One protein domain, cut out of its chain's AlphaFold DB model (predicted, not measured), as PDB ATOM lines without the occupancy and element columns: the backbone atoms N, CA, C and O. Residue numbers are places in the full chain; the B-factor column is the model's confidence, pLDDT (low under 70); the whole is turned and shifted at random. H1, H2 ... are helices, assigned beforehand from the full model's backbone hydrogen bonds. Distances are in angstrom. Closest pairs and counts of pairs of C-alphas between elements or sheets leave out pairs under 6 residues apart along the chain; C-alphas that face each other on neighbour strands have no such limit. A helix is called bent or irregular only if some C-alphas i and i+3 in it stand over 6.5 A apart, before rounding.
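AT A GLANCE: This is residues 2 to 70 of the 186 residues of the protein "FA_desaturase domain-containing protein" of Anopheles funestus (UniProt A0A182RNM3). The model is a wide, open V of helices: one arm is the long helix H4, the other is the row of H1, H2 and the bent helix H3, and the two arms meet where H3b and H4 form a helical hairpin. The far part of H4, residues 54 to 69, sticks out with Phe 70, and the other arm ends in the short H1. The printed part has 69 residues with four named helices, H1, H2, H3 and H4 along the chain, and no named strand; the class is all helix. It is only just loose, close to extended, with a radius of gyration of the C-alphas of 16.4 A, and flat, spanning 46 by 39 by 15 A.

IN THESE COORDINATES: H1 is residues 2 to 5, beginning at C-alpha 2 at (313.316, 282.564, 275.815). H2 is residues 8 to 15, 10.3 A from first to last C-alpha. H3, residues 17 to 36, was assigned as one helix by its hydrogen bonds but is bent: C-alphas 25 and 28 are 6.5 A apart. Its arms are H3a, residues 17 to 25, 11.0 A long, and H3b, residues 28 to 36, 11.2 A long, ending at C-alpha 36 at (285.894, 314.926, 282.785). H4 is residues 41 to 69, 40.4 A long, ending at C-alpha 69 at (283.366, 272.344, 289.857). H4 is neither bent nor irregular, but only just: C-alphas 48 and 51 are 6.4 A apart.

HOW THE PARTS SIT: H1 and H2 only just touch, with 3 pairs of C-alphas within 8 A, and touch only at the corner by their link; the closest C-alphas are those of Glu 5 and Met 11, 6.4 A apart. H2 and H3a are close but not clearly touching, about perpendicular at 90 degrees, with the C-alphas of Gln 13 and Leu 20 closest at 7.7 A. H3a and H3b are near each other, at a steep tilt of 37 degrees, only just past shallow. H3b and H4 form a helical hairpin: they touch, opposite ways at a steep tilt of 36 degrees, only just past shallow, and the closest C-alphas are those of Val 30 and Ala 44, 5.1 A apart. H4 touches H3b with residues 41 to 49 alone. H3a and H4 are close but not clearly touching, with the C-alphas of Val 25 and Phe 49 closest at 7.1 A. H1 and H2 are each apart from H3b and from H4. Every O i to N i+4 pair is within hydrogen-bond range in H2 and H3a, 4 of 5 are in H3b and 21 of 25 in H4, while H1 is too short for such a pair.

THE WHOLE: The two C-alphas farthest apart are those of Ser 2 and Glu 38, at 46.9 A. Residues 6 to 12, of which 8 to 12 belong to H2, and residues 54 to 70, of which 54 to 69 belong to H4, stand free. The three links are tight, and the printed part has no cut. The mean pLDDT of the printed part is 90.0, and residue 70 alone is under 70.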
ATOM      1  N   SER A   2     312.459 281.793 276.735       88.75
ATOM      2  CA  SER A   2     313.316 282.564 275.815       88.75
ATOM      3  C   SER A   2     312.534 283.346 274.748       88.75
ATOM      4  O   SER A   2     313.003 284.365 274.262       88.75
ATOM      5  N   ASP A   3     311.340 282.874 274.394       88.62
ATOM      6  CA  ASP A   3     310.373 283.531 273.515       88.62
ATOM      7  C   ASP A   3     309.847 284.856 274.089       88.62
ATOM      8  O   ASP A   3     309.820 285.858 273.383       88.62
ATOM      9  N   LEU A   4     309.495 284.885 275.379       89.06
ATOM     10  CA  LEU A   4     309.023 286.098 276.059       89.06
ATOM     11  C   LEU A   4     310.159 287.075 276.369       89.06
ATOM     12  O   LEU A   4     309.966 288.284 276.326       89.06
ATOM     13  N   GLU A   5     311.343 286.555 276.692       90.00
ATOM     14  CA  GLU A   5     312.526 287.375 276.984       90.00
ATOM     15  C   GLU A   5     313.090 288.058 275.735       90.00
ATOM     16  O   GLU A   5     313.689 289.128 275.840       90.00
ATOM     17  N   ALA A   6     312.874 287.465 274.558       93.44
ATOM     18  CA  ALA A   6     313.251 288.052 273.280       93.44
ATOM     19  C   ALA A   6     312.317 289.193 272.837       93.44
ATOM     20  O   ALA A   6     312.723 290.003 272.003       93.44
ATOM     21  N   ASP A   7     311.091 289.278 273.368       91.44
ATOM     22  CA  ASP A   7     310.141 290.336 273.016       91.44
ATOM     23  C   ASP A   7     310.417 291.618 273.836       91.44
ATOM     24  O   ASP A   7     310.187 291.656 275.054       91.44
ATOM     25  N   PRO A   8     310.880 292.709 273.194       91.25
ATOM     26  CA  PRO A   8     311.221 293.939 273.900       91.25
ATOM     27  C   PRO A   8     310.000 294.630 274.523       91.25
ATOM     28  O   PRO A   8     310.152 295.326 275.527       91.25
ATOM     29  N   ILE A   9     308.793 294.442 273.975       92.44
ATOM     30  CA  ILE A   9     307.557 295.051 274.485       92.44
ATOM     31  C   ILE A   9     307.157 294.378 275.798       92.44
ATOM     32  O   ILE A   9     306.848 295.056 276.781       92.44
ATOM     33  N   VAL A  10     307.217 293.045 275.842       92.25
ATOM     34  CA  VAL A  10     306.943 292.270 277.062       92.25
ATOM     35  C   VAL A  10     307.957 292.619 278.149       92.25
ATOM     36  O   VAL A  10     307.585 292.869 279.297       92.25
ATOM     37  N   MET A  11     309.239 292.716 277.795       94.56
ATOM     38  CA  MET A  11     310.286 293.061 278.756       94.56
ATOM     39  C   MET A  11     310.191 294.514 279.247       94.56
ATOM     40  O   MET A  11     310.461 294.778 280.424       94.56
ATOM     41  N   LEU A  12     309.732 295.446 278.404       93.81
ATOM     42  CA  LEU A  12     309.404 296.815 278.810       93.81
ATOM     43  C   LEU A  12     308.252 296.828 279.822       93.81
ATOM     44  O   LEU A  12     308.370 297.455 280.878       93.81
ATOM     45  N   GLN A  13     307.168 296.104 279.530       94.19
ATOM     46  CA  GLN A  13     306.024 295.970 280.432       94.19
ATOM     47  C   GLN A  13     306.443 295.363 281.774       94.19
ATOM     48  O   GLN A  13     306.051 295.880 282.817       94.19
ATOM     49  N   ARG A  14     307.298 294.332 281.765       93.56
ATOM     50  CA  ARG A  14     307.830 293.705 282.983       93.56
ATOM     51  C   ARG A  14     308.653 294.688 283.814       93.56
ATOM     52  O   ARG A  14     308.503 294.727 285.033       93.56
ATOM     53  N   ARG A  15     309.505 295.493 283.172       94.44
ATOM     54  CA  ARG A  15     310.356 296.486 283.849       94.44
ATOM     55  C   ARG A  15     309.544 297.618 284.479       94.44
ATOM     56  O   ARG A  15     309.860 298.046 285.584       94.44
ATOM     57  N   PHE A  16     308.510 298.091 283.789       94.69
ATOM     58  CA  PHE A  16     307.674 299.215 284.219       94.69
ATOM     59  C   PHE A  16     306.312 298.779 284.767       94.69
ATOM     60  O   PHE A  16     305.386 299.583 284.826       94.69
ATOM     61  N   TYR A  17     306.179 297.529 285.211       93.62
ATOM     62  CA  TYR A  17     304.897 296.984 285.654       93.62
ATOM     63  C   TYR A  17     304.249 297.822 286.762       93.62
ATOM     64  O   TYR A  17     303.089 298.202 286.649       93.62
ATOM     65  N   ILE A  18     305.013 298.160 287.808       94.94
ATOM     66  CA  ILE A  18     304.522 298.940 288.953       94.94
ATOM     67  C   ILE A  18     304.036 300.339 288.525       94.94
ATOM     68  O   ILE A  18     302.884 300.665 288.818       94.94
ATOM     69  N   PRO A  19     304.835 301.169 287.821       94.12
ATOM     70  CA  PRO A  19     304.361 302.483 287.394       94.12
ATOM     71  C   PRO A  19     303.216 302.402 286.376       94.12
ATOM     72  O   PRO A  19     302.279 303.193 286.468       94.12
ATOM     73  N   LEU A  20     303.228 301.433 285.453       93.44
ATOM     74  CA  LEU A  20     302.122 301.230 284.510       93.44
ATOM     75  C   LEU A  20     300.834 300.826 285.227       93.44
ATOM     76  O   LEU A  20     299.767 301.319 284.876       93.44
ATOM     77  N   PHE A  21     300.918 299.970 286.245       93.12
ATOM     78  CA  PHE A  21     299.770 299.590 287.061       93.12
ATOM     79  C   PHE A  21     299.208 300.799 287.813       93.12
ATOM     80  O   PHE A  21     298.014 301.082 287.717       93.12
ATOM     81  N   ALA A  22     300.065 301.558 288.502       93.94
ATOM     82  CA  ALA A  22     299.648 302.762 289.214       93.94
ATOM     83  C   ALA A  22     298.979 303.775 288.272       93.94
ATOM     84  O   ALA A  22     297.952 304.348 288.622       93.94
ATOM     85  N   LEU A  23     299.502 303.949 287.057       94.38
ATOM     86  CA  LEU A  23     298.947 304.881 286.080       94.38
ATOM     87  C   LEU A  23     297.649 304.374 285.440       94.38
ATOM     88  O   LEU A  23     296.664 305.099 285.415       94.38
ATOM     89  N   LEU A  24     297.631 303.156 284.897       93.19
ATOM     90  CA  LEU A  24     296.532 302.667 284.054       93.19
ATOM     91  C   LEU A  24     295.391 302.032 284.850       93.19
ATOM     92  O   LEU A  24     294.251 302.046 284.390       93.19
ATOM     93  N   VAL A  25     295.682 301.462 286.022       92.44
ATOM     94  CA  VAL A  25     294.679 300.781 286.858       92.44
ATOM     95  C   VAL A  25     294.139 301.701 287.947       92.44
ATOM     96  O   VAL A  25     292.958 301.609 288.270       92.44
ATOM     97  N   ILE A  26     294.964 302.603 288.490       92.31
ATOM     98  CA  ILE A  26     294.544 303.526 289.557       92.31
ATOM     99  C   ILE A  26     294.358 304.939 289.008       92.31
ATOM    100  O   ILE A  26     293.261 305.481 289.066       92.31
ATOM    101  N   GLY A  27     295.412 305.522 288.437       93.06
ATOM    102  CA  GLY A  27     295.432 306.915 288.001       93.06
ATOM    103  C   GLY A  27     294.341 307.219 286.983       93.06
ATOM    104  O   GLY A  27     293.458 308.018 287.253       93.06
ATOM    105  N   LEU A  28     294.358 306.555 285.832       93.44
ATOM    106  CA  LEU A  28     293.428 306.820 284.738       93.44
ATOM    107  C   LEU A  28     291.965 306.574 285.162       93.44
ATOM    108  O   LEU A  28     291.152 307.479 284.981       93.44
ATOM    109  N   PRO A  29     291.591 305.442 285.794       92.56
ATOM    110  CA  PRO A  29     290.205 305.218 286.195       92.56
ATOM    111  C   PRO A  29     289.690 306.169 287.277       92.56
ATOM    112  O   PRO A  29     288.481 306.321 287.370       92.56
ATOM    113  N   VAL A  30     290.560 306.790 288.080       94.19
ATOM    114  CA  VAL A  30     290.161 307.759 289.119       94.19
ATOM    115  C   VAL A  30     290.176 309.194 288.588       94.19
ATOM    116  O   VAL A  30     289.243 309.955 288.832       94.19
ATOM    117  N   LEU A  31     291.209 309.564 287.827       93.44
ATOM    118  CA  LEU A  31     291.400 310.925 287.326       93.44
ATOM    119  C   LEU A  31     290.423 311.284 286.207       93.44
ATOM    120  O   LEU A  31     290.031 312.440 286.117       93.44
ATOM    121  N   VAL A  32     290.010 310.329 285.365       94.00
ATOM    122  CA  VAL A  32     289.075 310.617 284.264       94.00
ATOM    123  C   VAL A  32     287.680 310.993 284.808       94.00
ATOM    124  O   VAL A  32     287.215 312.066 284.441       94.00
ATOM    125  N   PRO A  33     287.041 310.231 285.726       92.06
ATOM    126  CA  PRO A  33     285.836 310.654 286.464       92.06
ATOM    127  C   PRO A  33     285.957 312.033 287.113       92.06
ATOM    128  O   PRO A  33     285.086 312.881 286.937       92.06
ATOM    129  N   TRP A  34     287.068 312.264 287.816       92.88
ATOM    130  CA  TRP A  34     287.314 313.512 288.533       92.88
ATOM    131  C   TRP A  34     287.445 314.721 287.595       92.88
ATOM    132  O   TRP A  34     286.876 315.773 287.868       92.88
ATOM    133  N   TYR A  35     288.163 314.579 286.476       92.44
ATOM    134  CA  TYR A  35     288.450 315.691 285.565       92.44
ATOM    135  C   TYR A  35     287.376 315.904 284.490       92.44
ATOM    136  O   TYR A  35     287.050 317.040 284.170       92.44
ATOM    137  N   CYS A  36     286.827 314.830 283.914       94.06
ATOM    138  CA  CYS A  36     285.894 314.926 282.785       94.06
ATOM    139  C   CYS A  36     284.424 315.032 283.210       94.06
ATOM    140  O   CYS A  36     283.614 315.521 282.427       94.06
ATOM    141  N   TRP A  37     284.070 314.549 284.405       92.31
ATOM    142  CA  TRP A  37     282.688 314.542 284.906       92.31
ATOM    143  C   TRP A  37     282.528 315.270 286.246       92.31
ATOM    144  O   TRP A  37     281.461 315.187 286.845       92.31
ATOM    145  N   GLU A  38     283.570 315.974 286.705       92.56
ATOM    146  CA  GLU A  38     283.574 316.754 287.955       92.56
ATOM    147  C   GLU A  38     283.149 315.937 289.195       92.56
ATOM    148  O   GLU A  38     282.619 316.465 290.173       92.56
ATOM    149  N   GLU A  39     283.393 314.623 289.165       92.62
ATOM    150  CA  GLU A  39     283.022 313.703 290.240       92.62
ATOM    151  C   GLU A  39     283.920 313.893 291.470       92.62
ATOM    152  O   GLU A  39     285.080 314.284 291.353       92.62
ATOM    153  N   GLN A  40     283.446 313.562 292.673       93.75
ATOM    154  CA  GLN A  40     284.294 313.667 293.863       93.75
ATOM    155  C   GLN A  40     285.440 312.649 293.824       93.75
ATOM    156  O   GLN A  40     285.230 311.459 293.590       93.75
ATOM    157  N   LEU A  41     286.662 313.089 294.146       92.06
ATOM    158  CA  LEU A  41     287.858 312.237 294.095       92.06
ATOM    159  C   LEU A  41     287.750 311.001 295.006       92.06
ATOM    160  O   LEU A  41     288.230 309.923 294.659       92.06
ATOM    161  N   THR A  42     287.075 311.131 296.149       92.69
ATOM    162  CA  THR A  42     286.789 310.020 297.067       92.69
ATOM    163  C   THR A  42     285.851 308.987 296.444       92.69
ATOM    164  O   THR A  42     286.119 307.789 296.536       92.69
ATOM    165  N   ILE A  43     284.782 309.432 295.777       92.62
ATOM    166  CA  ILE A  43     283.818 308.562 295.093       92.62
ATOM    167  C   ILE A  43     284.499 307.871 293.909       92.62
ATOM    168  O   ILE A  43     284.438 306.646 293.797       92.62
ATOM    169  N   ALA A  44     285.232 308.628 293.089       92.75
ATOM    170  CA  ALA A  44     286.006 308.094 291.975       92.75
ATOM    171  C   ALA A  44     287.015 307.026 292.442       92.75
ATOM    172  O   ALA A  44     287.118 305.960 291.838       92.75
ATOM    173  N   PHE A  45     287.713 307.252 293.557       93.44
ATOM    174  CA  PHE A  45     288.639 306.268 294.116       93.44
ATOM    175  C   PHE A  45     287.934 304.982 294.578       93.44
ATOM    176  O   PHE A  45     288.305 303.881 294.162       93.44
ATOM    177  N   TRP A  46     286.895 305.088 295.409       94.00
ATOM    178  CA  TRP A  46     286.230 303.904 295.961       94.00
ATOM    179  C   TRP A  46     285.446 303.111 294.916       94.00
ATOM    180  O   TRP A  46     285.456 301.878 294.939       94.00
ATOM    181  N   VAL A  47     284.789 303.790 293.980       92.69
ATOM    182  CA  VAL A  47     283.956 303.137 292.967       92.69
ATOM    183  C   VAL A  47     284.802 302.700 291.771       92.69
ATOM    184  O   VAL A  47     284.834 301.514 291.427       92.69
ATOM    185  N   CYS A  48     285.521 303.628 291.138       92.38
ATOM    186  CA  CYS A  48     286.177 303.369 289.854       92.38
ATOM    187  C   CYS A  48     287.482 302.583 289.993       92.38
ATOM    188  O   CYS A  48     287.827 301.843 289.066       92.38
ATOM    189  N   PHE A  49     288.176 302.692 291.130       92.00
ATOM    190  CA  PHE A  49     289.315 301.832 291.442       92.00
ATOM    191  C   PHE A  49     288.901 300.654 292.327       92.00
ATOM    192  O   PHE A  49     288.874 299.527 291.834       92.00
ATOM    193  N   THR A  50     288.538 300.872 293.594       93.56
ATOM    194  CA  THR A  50     288.407 299.765 294.560       93.56
ATOM    195  C   THR A  50     287.313 298.764 294.184       93.56
ATOM    196  O   THR A  50     287.597 297.569 294.067       93.56
ATOM    197  N   LEU A  51     286.074 299.215 293.964       93.38
ATOM    198  CA  LEU A  51     284.951 298.325 293.645       93.38
ATOM    199  C   LEU A  51     285.149 297.631 292.293       93.38
ATOM    200  O   LEU A  51     284.994 296.410 292.200       93.38
ATOM    201  N   ARG A  52     285.533 298.386 291.257       92.81
ATOM    202  CA  ARG A  52     285.820 297.840 289.922       92.81
ATOM    203  C   ARG A  52     286.924 296.784 289.972       92.81
ATOM    204  O   ARG A  52     286.747 295.684 289.445       92.81
ATOM    205  N   PHE A  53     288.064 297.110 290.581       92.62
ATOM    206  CA  PHE A  53     289.228 296.229 290.642       92.62
ATOM    207  C   PHE A  53     288.922 294.967 291.451       92.62
ATOM    208  O   PHE A  53     289.173 293.856 290.983       92.62
ATOM    209  N   THR A  54     288.275 295.124 292.609       93.75
ATOM    210  CA  THR A  54     287.879 294.001 293.468       93.75
ATOM    211  C   THR A  54     286.881 293.090 292.763       93.75
ATOM    212  O   THR A  54     287.063 291.873 292.762       93.75
ATOM    213  N   THR A  55     285.859 293.645 292.110       90.62
ATOM    214  CA  THR A  55     284.871 292.853 291.358       90.62
ATOM    215  C   THR A  55     285.533 292.097 290.206       90.62
ATOM    216  O   THR A  55     285.291 290.905 290.038       90.62
ATOM    217  N   THR A  56     286.438 292.744 289.464       89.56
ATOM    218  CA  THR A  56     287.170 292.110 288.352       89.56
ATOM    219  C   THR A  56     288.028 290.939 288.840       89.56
ATOM    220  O   THR A  56     287.990 289.856 288.256       89.56
ATOM    221  N   LEU A  57     288.755 291.117 289.949       90.50
ATOM    222  CA  LEU A  57     289.537 290.044 290.568       90.50
ATOM    223  C   LEU A  57     288.652 288.895 291.053       90.50
ATOM    224  O   LEU A  57     288.968 287.733 290.802       90.50
ATOM    225  N   ASN A  58     287.529 289.200 291.706       90.25
ATOM    226  CA  ASN A  58     286.602 288.176 292.178       90.25
ATOM    227  C   ASN A  58     286.017 287.367 291.021       90.25
ATOM    228  O   ASN A  58     285.961 286.144 291.122       90.25
ATOM    229  N   ILE A  59     285.648 288.005 289.908       85.69
ATOM    230  CA  ILE A  59     285.183 287.303 288.704       85.69
ATOM    231  C   ILE A  59     286.289 286.397 288.150       85.69
ATOM    232  O   ILE A  59     286.031 285.229 287.850       85.69
ATOM    233  N   ALA A  60     287.526 286.891 288.062       85.38
ATOM    234  CA  ALA A  60     288.659 286.119 287.559       85.38
ATOM    235  C   ALA A  60     288.956 284.885 288.434       85.38
ATOM    236  O   ALA A  60     289.063 283.768 287.918       85.38
ATOM    237  N   PHE A  61     289.031 285.053 289.757       84.31
ATOM    238  CA  PHE A  61     289.283 283.949 290.686       84.31
ATOM    239  C   PHE A  61     288.110 282.976 290.769       84.31
ATOM    240  O   PHE A  61     288.312 281.763 290.722       84.31
ATOM    241  N   SER A  62     286.881 283.488 290.804       84.38
ATOM    242  CA  SER A  62     285.681 282.653 290.784       84.38
ATOM    243  C   SER A  62     285.651 281.791 289.529       84.38
ATOM    244  O   SER A  62     285.421 280.588 289.615       84.38
ATOM    245  N   SER A  63     285.980 282.362 288.369       77.62
ATOM    246  CA  SER A  63     286.065 281.615 287.112       77.62
ATOM    247  C   SER A  63     287.046 280.443 287.213       77.62
ATOM    248  O   SER A  63     286.748 279.352 286.738       77.62
ATOM    249  N   ILE A  64     288.191 280.600 287.890       79.31
ATOM    250  CA  ILE A  64     289.140 279.495 288.116       79.31
ATOM    251  C   ILE A  64     288.479 278.340 288.876       79.31
ATOM    252  O   ILE A  64     288.698 277.185 288.497       79.31
ATOM    253  N   VAL A  65     287.678 278.639 289.899       78.25
ATOM    254  CA  VAL A  65     286.974 277.651 290.728       78.25
ATOM    255  C   VAL A  65     285.819 277.006 289.961       78.25
ATOM    256  O   VAL A  65     285.768 275.781 289.841       78.25
ATOM    257  N   PHE A  66     284.936 277.810 289.364       76.06
ATOM    258  CA  PHE A  66     283.743 277.330 288.660       76.06
ATOM    259  C   PHE A  66     284.077 276.330 287.554       76.06
ATOM    260  O   PHE A  66     283.382 275.333 287.389       76.06
ATOM    261  N   ARG A  67     285.197 276.527 286.859       71.50
ATOM    262  CA  ARG A  67     285.649 275.633 285.785       71.50
ATOM    263  C   ARG A  67     286.168 274.279 286.243       71.50
ATOM    264  O   ARG A  67     286.393 273.410 285.406       71.50
ATOM    265  N   HIS A  68     286.414 274.099 287.536       70.25
ATOM    266  CA  HIS A  68     286.764 272.802 288.117       70.25
ATOM    267  C   HIS A  68     285.562 272.109 288.765       70.25
ATOM    268  O   HIS A  68     285.586 270.889 288.901       70.25
ATOM    269  N   MET A  69     284.518 272.862 289.118       70.69
ATOM    270  CA  MET A  69     283.366 272.344 289.857       70.69
ATOM    271  C   MET A  69     282.126 272.101 288.990       70.69
ATOM    272  O   MET A  69     281.380 271.173 289.278       70.69
ATOM    273  N   PHE A  70     281.890 272.904 287.944       66.69
ATOM    274  CA  PHE A  70     280.607 272.918 287.234       66.69
ATOM    275  C   PHE A  70     280.768 273.033 285.715       66.69
ATOM    276  O   PHE A  70     281.354 274.002 285.226       66.69
TER     277      PHE A  70